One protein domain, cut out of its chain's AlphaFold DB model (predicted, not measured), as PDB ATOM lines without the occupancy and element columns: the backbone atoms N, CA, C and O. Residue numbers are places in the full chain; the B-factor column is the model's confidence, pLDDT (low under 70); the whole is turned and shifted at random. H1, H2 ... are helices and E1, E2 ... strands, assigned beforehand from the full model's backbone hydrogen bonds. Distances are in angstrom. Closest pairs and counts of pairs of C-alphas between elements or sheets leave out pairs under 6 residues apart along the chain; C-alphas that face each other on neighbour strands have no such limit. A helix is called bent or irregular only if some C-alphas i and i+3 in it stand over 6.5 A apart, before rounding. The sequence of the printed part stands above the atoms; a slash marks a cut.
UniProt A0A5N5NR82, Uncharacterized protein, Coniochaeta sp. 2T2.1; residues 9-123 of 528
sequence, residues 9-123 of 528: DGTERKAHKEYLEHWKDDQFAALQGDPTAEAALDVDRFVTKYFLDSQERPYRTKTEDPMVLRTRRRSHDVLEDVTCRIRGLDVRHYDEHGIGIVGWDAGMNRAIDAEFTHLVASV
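What this domain is: This is residues 9 to 123 of the 528 residues of an uncharacterized protein of Coniochaeta sp. 2T2.1 (UniProt A0A5N5NR82). A small three-stranded sheet lies between helices, with H4 packed on one face and H5 on the other, while H2 and H3 fill in beside H4 and the long helix H1 reaches away from this body as an arm, its residues 9 to 23 sticking out. The printed part has 115 residues, with five named helices and three named strands in the order H1 H2 H3 E1 H4 E2 E3 H5; the sheet, order E1 E3 E2, is antiparallel throughout, and the class is mostly helix. The whole is only just compact, close to loose, with a radius of gyration of the C-alphas of 15.9 A, and elongated, spanning 54 by 32 by 23 A.

Where its parts are: H1, residues 9 to 30, begins at C-alpha 9 (198.149, 146.044, 118.471) and is 31.2 A long. H2 is residues 35 to 41 and H3 residues 43 to 51. E1 is residues 67 to 70, followed by H4, residues 73 to 84, 17.3 A. E2, residues 89 to 94, measures 17.1 A and E3, residues 99 to 104, 16.7 A. H5, residues 105 to 122, runs 26.3 A to C-alpha 122 (188.727, 191.848, 143.863); it is irregular, with C-alphas 106 and 109 7.9 A apart.

How they stand to each other: E3 is the inner strand: N 69 and O 100 of E1 and E3 are 2.7 A apart, and N 92 and O 101 of the hairpin E2 and E3 2.9 A, both within hydrogen-bond range. E1, H4 and E2 form a split strand-helix-strand unit, two strands running the same way with E3 between them; its crossover is right-handed. The sheet has helices on both faces, three layers: H2 and H4 on one face, H5 on the opposite face. H4 runs along the strands over E3 and E2 at a height of 8.9 A, and H5 along them over E3 and, only just, E1, at 9.3 A. H3 only grazes the sheet with residues 47 to 51. H3 and H4 touch at Val 43 and Leu 79, closest C-alphas 6.0 A, at a steep tilt of 52 degrees. H2 and H3 form a helical hairpin, closest C-alphas Ala 39 and Phe 46, 5.2 A. H1 is not on the sheet; it only just touches H2, with 3 pairs of C-alphas within 8 A, closest Phe 28 and Glu 38, 6.0 A. Every O i to N i+4 pair is within hydrogen-bond range in H1, H2 and H3; H4 has 6 of 8, H5 12 of 14.

The domain as a whole: The C-alphas of Asp 9 and Ala 121, the two farthest apart, are 55.9 A apart. The link from H3 to E1, residues 52 to 66, is long. The printed part has no cut, and no printed residue has a pLDDT under 70.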
ATOM      1  N   ASP A   9     199.028 144.961 118.009       87.12
ATOM      2  CA  ASP A   9     198.149 146.044 118.471       87.12
ATOM      3  C   ASP A   9     198.051 146.092 120.004       87.12
ATOM      4  O   ASP A   9     198.068 147.166 120.609       87.12
ATOM      5  N   GLY A  10     197.972 144.931 120.663       93.38
ATOM      6  CA  GLY A  10     197.963 144.841 122.124       93.38
ATOM      7  C   GLY A  10     199.262 145.354 122.752       93.38
ATOM      8  O   GLY A  10     199.229 146.094 123.738       93.38
ATOM      9  N   THR A  11     200.400 145.006 122.152       93.94
ATOM     10  CA  THR A  11     201.727 145.448 122.603       93.94
ATOM     11  C   THR A  11     201.910 146.951 122.397       93.94
ATOM     12  O   THR A  11     202.349 147.643 123.314       93.94
ATOM     13  N   GLU A  12     201.506 147.478 121.239       90.88
ATOM     14  CA  GLU A  12     201.579 148.908 120.921       90.88
ATOM     15  C   GLU A  12     200.674 149.738 121.848       90.88
ATOM     16  O   GLU A  12     201.109 150.760 122.379       90.88
ATOM     17  N   ARG A  13     199.458 149.264 122.157       91.88
ATOM     18  CA  ARG A  13     198.569 149.918 123.137       91.88
ATOM     19  C   ARG A  13     199.154 149.933 124.546       91.88
ATOM     20  O   ARG A  13     199.025 150.940 125.242       91.88
ATOM     21  N   LYS A  14     199.787 148.838 124.978       95.75
ATOM     22  CA  LYS A  14     200.436 148.763 126.295       95.75
ATOM     23  C   LYS A  14     201.621 149.727 126.384       95.75
ATOM     24  O   LYS A  14     201.669 150.515 127.323       95.75
ATOM     25  N   ALA A  15     202.507 149.714 125.389       94.38
ATOM     26  CA  ALA A  15     203.651 150.625 125.323       94.38
ATOM     27  C   ALA A  15     203.204 152.094 125.279       94.38
ATOM     28  O   ALA A  15     203.773 152.941 125.962       94.38
ATOM     29  N   HIS A  16     202.137 152.395 124.533       90.69
ATOM     30  CA  HIS A  16     201.562 153.734 124.501       90.69
ATOM     31  C   HIS A  16     200.998 154.160 125.863       90.69
ATOM     32  O   HIS A  16     201.227 155.289 126.290       90.69
ATOM     33  N   LYS A  17     200.305 153.262 126.575       93.75
ATOM     34  CA  LYS A  17     199.804 153.535 127.929       93.75
ATOM     35  C   LYS A  17     200.946 153.805 128.913       93.75
ATOM     36  O   LYS A  17     200.861 154.762 129.670       93.75
ATOM     37  N   GLU A  18     202.006 153.000 128.890       95.81
ATOM     38  CA  GLU A  18     203.194 153.195 129.739       95.81
ATOM     39  C   GLU A  18     203.901 154.521 129.430       95.81
ATOM     40  O   GLU A  18     204.257 155.259 130.345       95.81
ATOM     41  N   TYR A  19     204.034 154.861 128.145       94.81
ATOM     42  CA  TYR A  19     204.563 156.153 127.714       94.81
ATOM     43  C   TYR A  19     203.713 157.325 128.223       94.81
ATOM     44  O   TYR A  19     204.261 158.301 128.728       94.81
ATOM     45  N   LEU A  20     202.382 157.234 128.116       91.25
ATOM     46  CA  LEU A  20     201.476 158.270 128.619       91.25
ATOM     47  C   LEU A  20     201.570 158.432 130.139       91.25
ATOM     48  O   LEU A  20     201.552 159.565 130.613       91.25
ATOM     49  N   GLU A  21     201.683 157.338 130.895       93.94
ATOM     50  CA  GLU A  21     201.863 157.404 132.351       93.94
ATOM     51  C   GLU A  21     203.191 158.065 132.727       93.94
ATOM     52  O   GLU A  21     203.182 159.004 133.519       93.94
ATOM     53  N   HIS A  22     204.304 157.681 132.092       94.94
ATOM     54  CA  HIS A  22     205.601 158.324 132.331       94.94
ATOM     55  C   HIS A  22     205.580 159.809 131.953       94.94
ATOM     56  O   HIS A  22     206.093 160.658 132.676       94.94
ATOM     57  N   TRP A  23     204.952 160.148 130.827       95.69
ATOM     58  CA  TRP A  23     204.800 161.540 130.424       95.69
ATOM     59  C   TRP A  23     203.995 162.335 131.460       95.69
ATOM     60  O   TRP A  23     204.387 163.446 131.813       95.69
ATOM     61  N   LYS A  24     202.907 161.768 131.998       92.44
ATOM     62  CA  LYS A  24     202.146 162.389 133.092       92.44
ATOM     63  C   LYS A  24     202.971 162.527 134.368       92.44
ATOM     64  O   LYS A  24     202.836 163.554 135.023       92.44
ATOM     65  N   ASP A  25     203.812 161.549 134.715       94.81
ATOM     66  CA  ASP A  25     204.758 161.644 135.839       94.81
ATOM     67  C   ASP A  25     205.666 162.859 135.686       94.81
ATOM     68  O   ASP A  25     205.730 163.697 136.588       94.81
ATOM     69  N   ASP A  26     206.286 163.005 134.517       95.50
ATOM     70  CA  ASP A  26     207.186 164.118 134.229       95.50
ATOM     71  C   ASP A  26     206.451 165.465 134.262       95.50
ATOM     72  O   ASP A  26     206.935 166.426 134.865       95.50
ATOM     73  N   GLN A  27     205.264 165.548 133.648       96.19
ATOM     74  CA  GLN A  27     204.462 166.774 133.658       96.19
ATOM     75  C   GLN A  27     203.984 167.131 135.068       96.19
ATOM     76  O   GLN A  27     204.072 168.287 135.471       96.19
ATOM     77  N   PHE A  28     203.509 166.156 135.841       96.06
ATOM     78  CA  PHE A  28     203.013 166.388 137.194       96.06
ATOM     79  C   PHE A  28     204.148 166.807 138.136       96.06
ATOM     80  O   PHE A  28     203.976 167.717 138.945       96.06
ATOM     81  N   ALA A  29     205.332 166.205 137.996       95.81
ATOM     82  CA  ALA A  29     206.529 166.626 138.717       95.81
ATOM     83  C   ALA A  29     206.967 168.049 138.333       95.81
ATOM     84  O   ALA A  29     207.361 168.824 139.204       95.81
ATOM     85  N   ALA A  30     206.855 168.429 137.055       96.31
ATOM     86  CA  ALA A  30     207.197 169.772 136.584       96.31
ATOM     87  C   ALA A  30     206.267 170.873 137.128       96.31
ATOM     88  O   ALA A  30     206.681 172.028 137.210       96.31
ATOM     89  N   LEU A  31     205.039 170.528 137.528       96.00
ATOM     90  CA  LEU A  31     204.060 171.452 138.118       96.00
ATOM     91  C   LEU A  31     204.209 171.617 139.641       96.00
ATOM     92  O   LEU A  31     203.355 172.241 140.271       96.00
ATOM     93  N   GLN A  32     205.277 171.073 140.238       93.94
ATOM     94  CA  GLN A  32     205.464 171.052 141.685       93.94
ATOM     95  C   GLN A  32     205.284 172.435 142.325       93.94
ATOM     96  O   GLN A  32     206.082 173.349 142.120       93.94
ATOM     97  N   GLY A  33     204.276 172.538 143.191       93.81
ATOM     98  CA  GLY A  33     203.990 173.757 143.951       93.81
ATOM     99  C   GLY A  33     202.875 174.615 143.358       93.81
ATOM    100  O   GLY A  33     202.541 175.634 143.956       93.81
ATOM    101  N   ASP A  34     202.258 174.181 142.255       96.81
ATOM    102  CA  ASP A  34     200.987 174.710 141.760       96.81
ATOM    103  C   ASP A  34     199.871 173.653 141.907       96.81
ATOM    104  O   ASP A  34     199.600 172.877 140.988       96.81
ATOM    105  N   PRO A  35     199.181 173.622 143.062       96.56
ATOM    106  CA  PRO A  35     198.073 172.704 143.315       96.56
ATOM    107  C   PRO A  35     196.951 172.779 142.274       96.56
ATOM    108  O   PRO A  35     196.309 171.772 141.988       96.56
ATOM    109  N   THR A  36     196.712 173.965 141.700       96.06
ATOM    110  CA  THR A  36     195.662 174.166 140.694       96.06
ATOM    111  C   THR A  36     196.036 173.466 139.394       96.06
ATOM    112  O   THR A  36     195.218 172.735 138.832       96.06
ATOM    113  N   ALA A  37     197.269 173.658 138.922       94.88
ATOM    114  CA  ALA A  37     197.749 173.005 137.710       94.88
ATOM    115  C   ALA A  37     197.880 171.484 137.893       94.88
ATOM    116  O   ALA A  37     197.510 170.726 136.997       94.88
ATOM    117  N   GLU A  38     198.339 171.035 139.064       96.56
ATOM    118  CA  GLU A  38     198.437 169.614 139.410       96.56
ATOM    119  C   GLU A  38     197.061 168.927 139.380       96.56
ATOM    120  O   GLU A  38     196.901 167.909 138.703       96.56
ATOM    121  N   ALA A  39     196.043 169.512 140.027       95.69
ATOM    122  CA  ALA A  39     194.673 168.993 140.003       95.69
ATOM    123  C   ALA A  39     194.054 169.003 138.594       95.69
ATOM    124  O   ALA A  39     193.274 168.117 138.250       95.69
ATOM    125  N   ALA A  40     194.393 169.995 137.765       93.31
ATOM    126  CA  ALA A  40     193.918 170.070 136.386       93.31
ATOM    127  C   ALA A  40     194.552 169.008 135.472       93.31
ATOM    128  O   ALA A  40     193.906 168.583 134.512       93.31
ATOM    129  N   LEU A  41     195.798 168.604 135.748       94.12
ATOM    130  CA  LEU A  41     196.520 167.590 134.982       94.12
ATOM    131  C   LEU A  41     196.078 166.169 135.356       94.12
ATOM    132  O   LEU A  41     195.767 165.377 134.466       94.12
ATOM    133  N   ASP A  42     196.082 165.843 136.651       94.81
ATOM    134  CA  ASP A  42     195.758 164.506 137.154       94.81
ATOM    135  C   ASP A  42     195.219 164.568 138.596       94.81
ATOM    136  O   ASP A  42     195.964 164.734 139.567       94.81
ATOM    137  N   VAL A  43     193.895 164.445 138.725       95.69
ATOM    138  CA  VAL A  43     193.166 164.546 139.999       95.69
ATOM    139  C   VAL A  43     193.577 163.450 140.984       95.69
ATOM    140  O   VAL A  43     193.753 163.739 142.168       95.69
ATOM    141  N   ASP A  44     193.756 162.209 140.528       95.75
ATOM    142  CA  ASP A  44     194.096 161.083 141.406       95.75
ATOM    143  C   ASP A  44     195.479 161.283 142.035       95.75
ATOM    144  O   ASP A  44     195.671 161.112 143.247       95.75
ATOM    145  N   ARG A  45     196.452 161.729 141.231       96.44
ATOM    146  CA  ARG A  45     197.808 162.043 141.704       96.44
ATOM    147  C   ARG A  45     197.823 163.262 142.617       96.44
ATOM    148  O   ARG A  45     198.504 163.234 143.643       96.44
ATOM    149  N   PHE A  46     197.045 164.294 142.297       97.44
ATOM    150  CA  PHE A  46     196.830 165.450 143.168       97.44
ATOM    151  C   PHE A  46     196.293 165.024 144.540       97.44
ATOM    152  O   PHE A  46     196.902 165.322 145.569       97.44
ATOM    153  N   VAL A  47     195.207 164.251 144.575       97.38
ATOM    154  CA  VAL A  47     194.595 163.799 145.828       97.38
ATOM    155  C   VAL A  47     195.553 162.917 146.630       97.38
ATOM    156  O   VAL A  47     195.716 163.112 147.837       97.38
ATOM    157  N   THR A  48     196.272 162.014 145.964       97.19
ATOM    158  CA  THR A  48     197.297 161.177 146.601       97.19
ATOM    159  C   THR A  48     198.422 162.023 147.202       97.19
ATOM    160  O   THR A  48     198.856 161.814 148.341       97.19
ATOM    161  N   LYS A  49     198.877 163.044 146.470       97.25
ATOM    162  CA  LYS A  49     199.948 163.936 146.908       97.25
ATOM    163  C   LYS A  49     199.554 164.807 148.093       97.25
ATOM    164  O   LYS A  49     200.399 164.962 148.967       97.25
ATOM    165  N   TYR A  50     198.332 165.323 148.184       97.88
ATOM    166  CA  TYR A  50     197.968 166.273 149.249       97.88
ATOM    167  C   TYR A  50     197.126 165.685 150.380       97.88
ATOM    168  O   TYR A  50     197.191 166.198 151.496       97.88
ATOM    169  N   PHE A  51     196.395 164.594 150.156       97.94
ATOM    170  CA  PHE A  51     195.398 164.115 151.121       97.94
ATOM    171  C   PHE A  51     195.584 162.663 151.555       97.94
ATOM    172  O   PHE A  51     194.971 162.264 152.546       97.94
ATOM    173  N   LEU A  52     196.437 161.885 150.880       97.44
ATOM    174  CA  LEU A  52     196.683 160.484 151.225       97.44
ATOM    175  C   LEU A  52     198.116 160.230 151.716       97.44
ATOM    176  O   LEU A  52     199.059 160.966 151.398       97.44
ATOM    177  N   ASP A  53     198.282 159.184 152.520       97.38
ATOM    178  CA  ASP A  53     199.587 158.621 152.866       97.38
ATOM    179  C   ASP A  53     200.086 157.639 151.786       97.38
ATOM    180  O   ASP A  53     199.453 157.430 150.752       97.38
ATOM    181  N   SER A  54     201.242 157.016 152.018       95.81
ATOM    182  CA  SER A  54     201.820 156.024 151.100       95.81
ATOM    183  C   SER A  54     201.021 154.716 150.995       95.81
ATOM    184  O   SER A  54     201.395 153.846 150.216       95.81
ATOM    185  N   GLN A  55     199.981 154.530 151.813       96.56
ATOM    186  CA  GLN A  55     199.059 153.391 151.783       96.56
ATOM    187  C   GLN A  55     197.678 153.791 151.242       96.56
ATOM    188  O   GLN A  55     196.717 153.047 151.447       96.56
ATOM    189  N   GLU A  56     197.573 154.960 150.599       95.06
ATOM    190  CA  GLU A  56     196.327 155.526 150.068       95.06
ATOM    191  C   GLU A  56     195.256 155.761 151.149       95.06
ATOM    192  O   GLU A  56     194.053 155.772 150.880       95.06
ATOM    193  N   ARG A  57     195.670 155.960 152.409       96.62
ATOM    194  CA  ARG A  57     194.757 156.266 153.518       96.62
ATOM    195  C   ARG A  57     194.680 157.775 153.753       96.62
ATOM    196  O   ARG A  57     195.683 158.461 153.562       96.62
ATOM    197  N   PRO A  58     193.532 158.304 154.221       97.50
ATOM    198  CA  PRO A  58     193.394 159.725 154.538       97.50
ATOM    199  C   PRO A  58     194.471 160.205 155.523       97.50
ATOM    200  O   PRO A  58     194.569 159.683 156.636       97.50
ATOM    201  N   TYR A  59     195.238 161.230 155.147       97.25
ATOM    202  CA  TYR A  59     196.342 161.768 155.940       97.25
ATOM    203  C   TYR A  59     196.120 163.246 156.283       97.25
ATOM    204  O   TYR A  59     196.597 164.161 155.613       97.25
ATOM    205  N   ARG A  60     195.369 163.478 157.365       95.31
ATOM    206  CA  ARG A  60     194.837 164.806 157.722       95.31
ATOM    207  C   ARG A  60     195.885 165.870 158.036       95.31
ATOM    208  O   ARG A  60     195.633 167.045 157.818       95.31
ATOM    209  N   THR A  61     197.055 165.467 158.519       95.69
ATOM    210  CA  THR A  61     198.146 166.391 158.862       95.69
ATOM    211  C   THR A  61     198.996 166.790 157.655       95.69
ATOM    212  O   THR A  61     199.894 167.611 157.795       95.69
ATOM    213  N   LYS A  62     198.772 166.193 156.475       95.25
ATOM    214  CA  LYS A  62     199.520 166.533 155.253       95.25
ATOM    215  C   LYS A  62     199.128 167.904 154.707       95.25
ATOM    216  O   LYS A  62     199.981 168.647 154.237       95.25
ATOM    217  N   THR A  63     197.836 168.204 154.799       96.31
ATOM    218  CA  THR A  63     197.201 169.430 154.321       96.31
ATOM    219  C   THR A  63     196.157 169.819 155.356       96.31
ATOM    220  O   THR A  63     195.037 169.314 155.325       96.31
ATOM    221  N   GLU A  64     196.562 170.619 156.344       94.31
ATOM    222  CA  GLU A  64     195.688 171.009 157.459       94.31
ATOM    223  C   GLU A  64     194.645 172.049 157.032       94.31
ATOM    224  O   GLU A  64     193.483 171.966 157.439       94.31
ATOM    225  N   ASP A  65     195.045 172.983 156.167       96.06
ATOM    226  CA  ASP A  65     194.176 174.015 155.612       96.06
ATOM    227  C   ASP A  65     193.623 173.596 154.241       96.06
ATOM    228  O   ASP A  65     194.367 173.045 153.425       96.06
ATOM    229  N   PRO A  66     192.333 173.856 153.946       97.44
ATOM    230  CA  PRO A  66     191.775 173.581 152.629       97.44
ATOM    231  C   PRO A  66     192.510 174.339 151.524       97.44
ATOM    232  O   PRO A  66     192.901 175.496 151.681       97.44
ATOM    233  N   MET A  67     192.649 173.686 150.377       97.38
ATOM    234  CA  MET A  67     193.296 174.235 149.197       97.38
ATOM    235  C   MET A  67     192.257 174.858 148.275       97.38
ATOM    236  O   MET A  67     191.219 174.257 147.997       97.38
ATOM    237  N   VAL A  68     192.569 176.047 147.765       96.69
ATOM    238  CA  VAL A  68     191.749 176.757 146.782       96.69
ATOM    239  C   VAL A  68     192.325 176.501 145.394       96.69
ATOM    240  O   VAL A  68     193.472 176.844 145.107       96.69
ATOM    241  N   LEU A  69     191.521 175.892 144.535       96.19
ATOM    242  CA  LEU A  69     191.849 175.512 143.170       96.19
ATOM    243  C   LEU A  69     191.106 176.426 142.196       96.19
ATOM    244  O   LEU A  69     189.890 176.579 142.288       96.19
ATOM    245  N   ARG A  70     191.825 177.026 141.243       93.50
ATOM    246  CA  ARG A  70     191.234 177.858 140.177       93.50
ATOM    247  C   ARG A  70     191.134 177.070 138.871       93.50
ATOM    248  O   ARG A  70     191.900 177.296 137.935       93.50
ATOM    249  N   THR A  71     190.246 176.081 138.839       81.94
ATOM    250  CA  THR A  71     190.148 175.088 137.759       81.94
ATOM    251  C   THR A  71     188.935 175.297 136.844       81.94
ATOM    252  O   THR A  71     187.981 176.012 137.145       81.94
ATOM    253  N   ARG A  72     188.978 174.694 135.647       78.44
ATOM    254  CA  ARG A  72     187.847 174.714 134.702       78.44
ATOM    255  C   ARG A  72     186.791 173.690 135.120       78.44
ATOM    256  O   ARG A  72     187.134 172.625 135.616       78.44
ATOM    257  N   ARG A  73     185.530 173.948 134.752       75.12
ATOM    258  CA  ARG A  73     184.350 173.117 135.067       75.12
ATOM    259  C   ARG A  73     184.558 171.600 134.949       75.12
ATOM    260  O   ARG A  73     184.175 170.865 135.844       75.12
ATOM    261  N   ARG A  74     185.203 171.129 133.873       75.06
ATOM    262  CA  ARG A  74     185.411 169.686 133.624       75.06
ATOM    263  C   ARG A  74     186.292 168.985 134.663       75.06
ATOM    264  O   ARG A  74     186.183 167.775 134.806       75.06
ATOM    265  N   SER A  75     187.168 169.712 135.351       78.56
ATOM    266  CA  SER A  75     188.044 169.133 136.376       78.56
ATOM    267  C   SER A  75     187.306 168.885 137.695       78.56
ATOM    268  O   SER A  75     187.783 168.109 138.516       78.56
ATOM    269  N   HIS A  76     186.147 169.515 137.903       82.25
ATOM    270  CA  HIS A  76     185.435 169.459 139.179       82.25
ATOM    271  C   HIS A  76     184.635 168.178 139.351       82.25
ATOM    272  O   HIS A  76     184.731 167.580 140.413       82.25
ATOM    273  N   ASP A  77     183.948 167.709 138.306       87.38
ATOM    274  CA  ASP A  77     183.175 166.460 138.368       87.38
ATOM    275  C   ASP A  77     184.076 165.270 138.751       87.38
ATOM    276  O   ASP A  77     183.705 164.411 139.548       87.38
ATOM    277  N   VAL A  78     185.302 165.251 138.214       91.25
ATOM    278  CA  VAL A  78     186.306 164.224 138.528       91.25
ATOM    279  C   VAL A  78     186.831 164.393 139.955       91.25
ATOM    280  O   VAL A  78     186.957 163.410 140.679       91.25
ATOM    281  N   LEU A  79     187.119 165.627 140.381       93.88
ATOM    282  CA  LEU A  79     187.569 165.902 141.746       93.88
ATOM    283  C   LEU A  79     186.512 165.501 142.781       93.88
ATOM    284  O   LEU A  79     186.852 164.846 143.761       93.88
ATOM    285  N   GLU A  80     185.243 165.815 142.546       93.12
ATOM    286  CA  GLU A  80     184.129 165.423 143.411       93.12
ATOM    287  C   GLU A  80     184.005 163.901 143.524       93.12
ATOM    288  O   GLU A  80     184.021 163.373 144.640       93.12
ATOM    289  N   ASP A  81     184.012 163.181 142.399       93.44
ATOM    290  CA  ASP A  81     183.970 161.712 142.380       93.44
ATOM    291  C   ASP A  81     185.151 161.078 143.137       93.44
ATOM    292  O   ASP A  81     184.969 160.123 143.897       93.44
ATOM    293  N   VAL A  82     186.364 161.622 143.007       94.69
ATOM    294  CA  VAL A  82     187.533 161.113 143.742       94.69
ATOM    295  C   VAL A  82     187.434 161.439 145.235       94.69
ATOM    296  O   VAL A  82     187.634 160.555 146.073       94.69
ATOM    297  N   THR A  83     187.081 162.675 145.602       94.50
ATOM    298  CA  THR A  83     186.992 163.088 147.015       94.50
ATOM    299  C   THR A  83     185.881 162.371 147.774       94.50
ATOM    300  O   THR A  83     186.090 162.002 148.929       94.50
ATOM    301  N   CYS A  84     184.746 162.054 147.132       94.31
ATOM    302  CA  CYS A  84     183.622 161.381 147.792       94.31
ATOM    303  C   CYS A  84     183.973 159.964 148.288       94.31
ATOM    304  O   CYS A  84     183.326 159.426 149.192       94.31
ATOM    305  N   ARG A  85     185.033 159.360 147.733       95.31
ATOM    306  CA  ARG A  85     185.557 158.044 148.131       95.31
ATOM    307  C   ARG A  85     186.448 158.117 149.375       95.31
ATOM    308  O   ARG A  85     186.728 157.083 149.983       95.31
ATOM    309  N   ILE A  86     186.878 159.313 149.781       96.19
ATOM    310  CA  ILE A  86     187.829 159.545 150.870       96.19
ATOM    311  C   ILE A  86     187.086 160.139 152.066       96.19
ATOM    312  O   ILE A  86     186.640 161.281 152.068       96.19
ATOM    313  N   ARG A  87     186.967 159.357 153.142       94.56
ATOM    314  CA  ARG A  87     186.153 159.739 154.303       94.56
ATOM    315  C   ARG A  87     186.636 161.038 154.975       94.56
ATOM    316  O   ARG A  87     187.695 161.060 155.608       94.56
ATOM    317  N   GLY A  88     185.772 162.055 154.961       93.81
ATOM    318  CA  GLY A  88     185.975 163.354 155.616       93.81
ATOM    319  C   GLY A  88     186.763 164.370 154.786       93.81
ATOM    320  O   GLY A  88     187.125 165.413 155.326       93.81
ATOM    321  N   LEU A  89     187.074 164.041 153.528       96.25
ATOM    322  CA  LEU A  89     187.532 164.998 152.529       96.25
ATOM    323  C   LEU A  89     186.291 165.545 151.816       96.25
ATOM    324  O   LEU A  89     185.476 164.761 151.336       96.25
ATOM    325  N   ASP A  90     186.145 166.865 151.777       95.06
ATOM    326  CA  ASP A  90     185.023 167.547 151.126       95.06
ATOM    327  C   ASP A  90     185.551 168.416 149.979       95.06
ATOM    328  O   ASP A  90     186.691 168.901 150.013       95.06
ATOM    329  N   VAL A  91     184.710 168.625 148.969       95.00
ATOM    330  CA  VAL A  91     184.961 169.579 147.891       95.00
ATOM    331  C   VAL A  91     183.754 170.489 147.718       95.00
ATOM    332  O   VAL A  91     182.606 170.054 147.658       95.00
ATOM    333  N   ARG A  92     184.012 171.792 147.638       93.06
ATOM    334  CA  ARG A  92     182.997 172.818 147.389       93.06
ATOM    335  C   ARG A  92     183.330 173.537 146.108       93.06
ATOM    336  O   ARG A  92     184.437 174.047 145.958       93.06
ATOM    337  N   HIS A  93     182.373 173.566 145.195       89.69
ATOM    338  CA  HIS A  93     182.578 174.134 143.880       89.69
ATOM    339  C   HIS A  93     181.710 175.372 143.641       89.69
ATOM    340  O   HIS A  93     180.525 175.392 143.969       89.69
ATOM    341  N   TYR A  94     182.324 176.387 143.036       88.31
ATOM    342  CA  TYR A  94     181.735 177.673 142.696       88.31
ATOM    343  C   TYR A  94     181.928 177.935 141.194       88.31
ATOM    344  O   TYR A  94     182.852 178.639 140.775       88.31
ATOM    345  N   ASP A  95     181.043 177.333 140.386       80.44
ATOM    346  CA  ASP A  95     181.083 177.281 138.911       80.44
ATOM    347  C   ASP A  95     181.349 178.624 138.244       80.44
ATOM    348  O   ASP A  95     182.127 178.708 137.293       80.44
ATOM    349  N   GLU A  96     180.699 179.674 138.730       79.00
ATOM    350  CA  GLU A  96     180.762 180.982 138.086       79.00
ATOM    351  C   GLU A  96     182.132 181.645 138.202       79.00
ATOM    352  O   GLU A  96     182.506 182.435 137.336       79.00
ATOM    353  N   HIS A  97     182.900 181.264 139.223       82.44
ATOM    354  CA  HIS A  97     184.227 181.806 139.495       82.44
ATOM    355  C   HIS A  97     185.346 180.833 139.121       82.44
ATOM    356  O   HIS A  97     186.519 181.200 139.171       82.44
ATOM    357  N   GLY A  98     185.002 179.596 138.741       88.56
ATOM    358  CA  GLY A  98     185.976 178.530 138.509       88.56
ATOM    359  C   GLY A  98     186.802 178.230 139.759       88.56
ATOM    360  O   GLY A  98     188.000 177.981 139.652       88.56
ATOM    361  N   ILE A  99     186.184 178.327 140.941       92.69
ATOM    362  CA  ILE A  99     186.844 178.097 142.228       92.69
ATOM    363  C   ILE A  99     186.344 176.775 142.805       92.69
ATOM    364  O   ILE A  99     185.151 176.613 143.054       92.69
ATOM    365  N   GLY A 100     187.260 175.845 143.052       94.56
ATOM    366  CA  GLY A 100     187.039 174.652 143.862       94.56
ATOM    367  C   GLY A 100     187.808 174.763 145.173       94.56
ATOM    368  O   GLY A 100     188.980 175.117 145.164       94.56
ATOM    369  N   ILE A 101     187.182 174.463 146.304       96.75
ATOM    370  CA  ILE A 101     187.854 174.387 147.604       96.75
ATOM    371  C   ILE A 101     187.831 172.933 148.049       96.75
ATOM    372  O   ILE A 101     186.756 172.353 148.173       96.75
ATOM    373  N   VAL A 102     189.004 172.345 148.274       97.19
ATOM    374  CA  VAL A 102     189.160 170.944 148.685       97.19
ATOM    375  C   VAL A 102     189.905 170.866 150.009       97.19
ATOM    376  O   VAL A 102     190.955 171.481 150.184       97.19
ATOM    377  N   GLY A 103     189.377 170.116 150.966       97.19
ATOM    378  CA  GLY A 103     190.018 169.986 152.269       97.19
ATOM    379  C   GLY A 103     189.201 169.187 153.265       97.19
ATOM    380  O   GLY A 103     188.116 168.695 152.966       97.19
ATOM    381  N   TRP A 104     189.742 169.044 154.471       96.50
ATOM    382  CA  TRP A 104     189.047 168.368 155.561       96.50
ATOM    383  C   TRP A 104     187.977 169.275 156.180       96.50
ATOM    384  O   TRP A 104     188.161 170.493 156.279       96.50
ATOM    385  N   ASP A 105     186.909 168.668 156.701       88.31
ATOM    386  CA  ASP A 105     185.751 169.369 157.284       88.31
ATOM    387  C   ASP A 105     186.131 170.495 158.271       88.31
ATOM    388  O   ASP A 105     185.526 171.567 158.281       88.31
ATOM    389  N   ALA A 106     187.172 170.285 159.090       85.62
ATOM    390  CA  ALA A 106     187.574 171.184 160.179       85.62
ATOM    391  C   ALA A 106     188.143 172.554 159.732       85.62
ATOM    392  O   ALA A 106     188.356 173.435 160.575       85.62
ATOM    393  N   GLY A 107     188.387 172.757 158.435       89.88
ATOM    394  CA  GLY A 107     188.881 174.020 157.872       89.88
ATOM    395  C   GLY A 107     188.003 174.621 156.777       89.88
ATOM    396  O   GLY A 107     188.193 175.789 156.444       89.88
ATOM    397  N   MET A 108     187.035 173.866 156.245       92.88
ATOM    398  CA  MET A 108     186.311 174.217 155.017       92.88
ATOM    399  C   MET A 108     185.639 175.594 155.097       92.88
ATOM    400  O   MET A 108     185.892 176.457 154.262       92.88
ATOM    401  N   ASN A 109     184.870 175.853 156.157       91.19
ATOM    402  CA  ASN A 109     184.183 177.140 156.325       91.19
ATOM    403  C   ASN A 109     185.155 178.326 156.420       91.19
ATOM    404  O   ASN A 109     184.875 179.377 155.856       91.19
ATOM    405  N   ARG A 110     186.326 178.155 157.056       93.06
ATOM    406  CA  ARG A 110     187.334 179.228 157.129       93.06
ATOM    407  C   ARG A 110     187.901 179.561 155.751       93.06
ATOM    408  O   ARG A 110     188.104 180.733 155.454       93.06
ATOM    409  N   ALA A 111     188.151 178.547 154.920       94.62
ATOM    410  CA  ALA A 111     188.634 178.751 153.555       94.62
ATOM    411  C   ALA A 111     187.569 179.415 152.671       94.62
ATOM    412  O   ALA A 111     187.883 180.336 151.924       94.62
ATOM    413  N   ILE A 112     186.302 179.011 152.811       93.69
ATOM    414  CA  ILE A 112     185.169 179.656 152.135       93.69
ATOM    415  C   ILE A 112     185.060 181.130 152.548       93.69
ATOM    416  O   ILE A 112     184.932 181.986 151.677       93.69
ATOM    417  N   ASP A 113     185.140 181.448 153.843       92.69
ATOM    418  CA  ASP A 113     185.075 182.827 154.345       92.69
ATOM    419  C   ASP A 113     186.252 183.680 153.838       92.69
ATOM    420  O   ASP A 113     186.079 184.851 153.476       92.69
ATOM    421  N   ALA A 114     187.454 183.096 153.795       94.50
ATOM    422  CA  ALA A 114     188.651 183.752 153.281       94.50
ATOM    423  C   ALA A 114     188.529 184.051 151.780       94.50
ATOM    424  O   ALA A 114     188.774 185.186 151.370       94.50
ATOM    425  N   GLU A 115     188.084 183.083 150.973       94.56
ATOM    426  CA  GLU A 115     187.875 183.284 149.535       94.56
ATOM    427  C   GLU A 115     186.701 184.214 149.243       94.56
ATOM    428  O   GLU A 115     186.808 185.056 148.357       94.56
ATOM    429  N   PHE A 116     185.621 184.155 150.027       91.94
ATOM    430  CA  PHE A 116     184.542 185.136 149.949       91.94
ATOM    431  C   PHE A 116     185.106 186.545 150.165       91.94
ATOM    432  O   PHE A 116     184.896 187.425 149.339       91.94
ATOM    433  N   THR A 117     185.898 186.753 151.221       92.50
ATOM    434  CA  THR A 117     186.539 188.048 151.515       92.50
ATOM    435  C   THR A 117     187.500 188.488 150.408       92.50
ATOM    436  O   THR A 117     187.510 189.662 150.033       92.50
ATOM    437  N   HIS A 118     188.285 187.560 149.859       91.75
ATOM    438  CA  HIS A 118     189.193 187.829 148.748       91.75
ATOM    439  C   HIS A 118     188.429 188.245 147.483       91.75
ATOM    440  O   HIS A 118     188.787 189.235 146.845       91.75
ATOM    441  N   LEU A 119     187.337 187.550 147.153       86.31
ATOM    442  CA  LEU A 119     186.460 187.910 146.040       86.31
ATOM    443  C   LEU A 119     185.871 189.303 146.226       86.31
ATOM    444  O   LEU A 119     185.936 190.103 145.296       86.31
ATOM    445  N   VAL A 120     185.394 189.631 147.431       87.25
ATOM    446  CA  VAL A 120     184.892 190.977 147.749       87.25
ATOM    447  C   VAL A 120     185.939 192.053 147.473       87.25
ATOM    448  O   VAL A 120     185.610 193.098 146.919       87.25
ATOM    449  N   ALA A 121     187.198 191.802 147.831       90.38
ATOM    450  CA  ALA A 121     188.288 192.745 147.604       90.38
ATOM    451  C   ALA A 121     188.692 192.878 146.123       90.38
ATOM    452  O   ALA A 121     189.319 193.868 145.757       90.38
ATOM    453  N   SER A 122     188.352 191.894 145.284       87.00
ATOM    454  CA  SER A 122     188.727 191.848 143.863       87.00
ATOM    455  C   SER A 122     187.719 192.499 142.909       87.00
ATOM    456  O   SER A 122     188.015 192.664 141.727       87.00
ATOM    457  N   VAL A 123     186.521 192.846 143.391       87.94
ATOM    458  CA  VAL A 123     185.457 193.429 142.564       87.94
ATOM    459  C   VAL A 123     185.502 194.953 142.662       87.94
ATOM    460  O   VAL A 123     185.094 195.531 143.667       87.94
TER     461      VAL A 123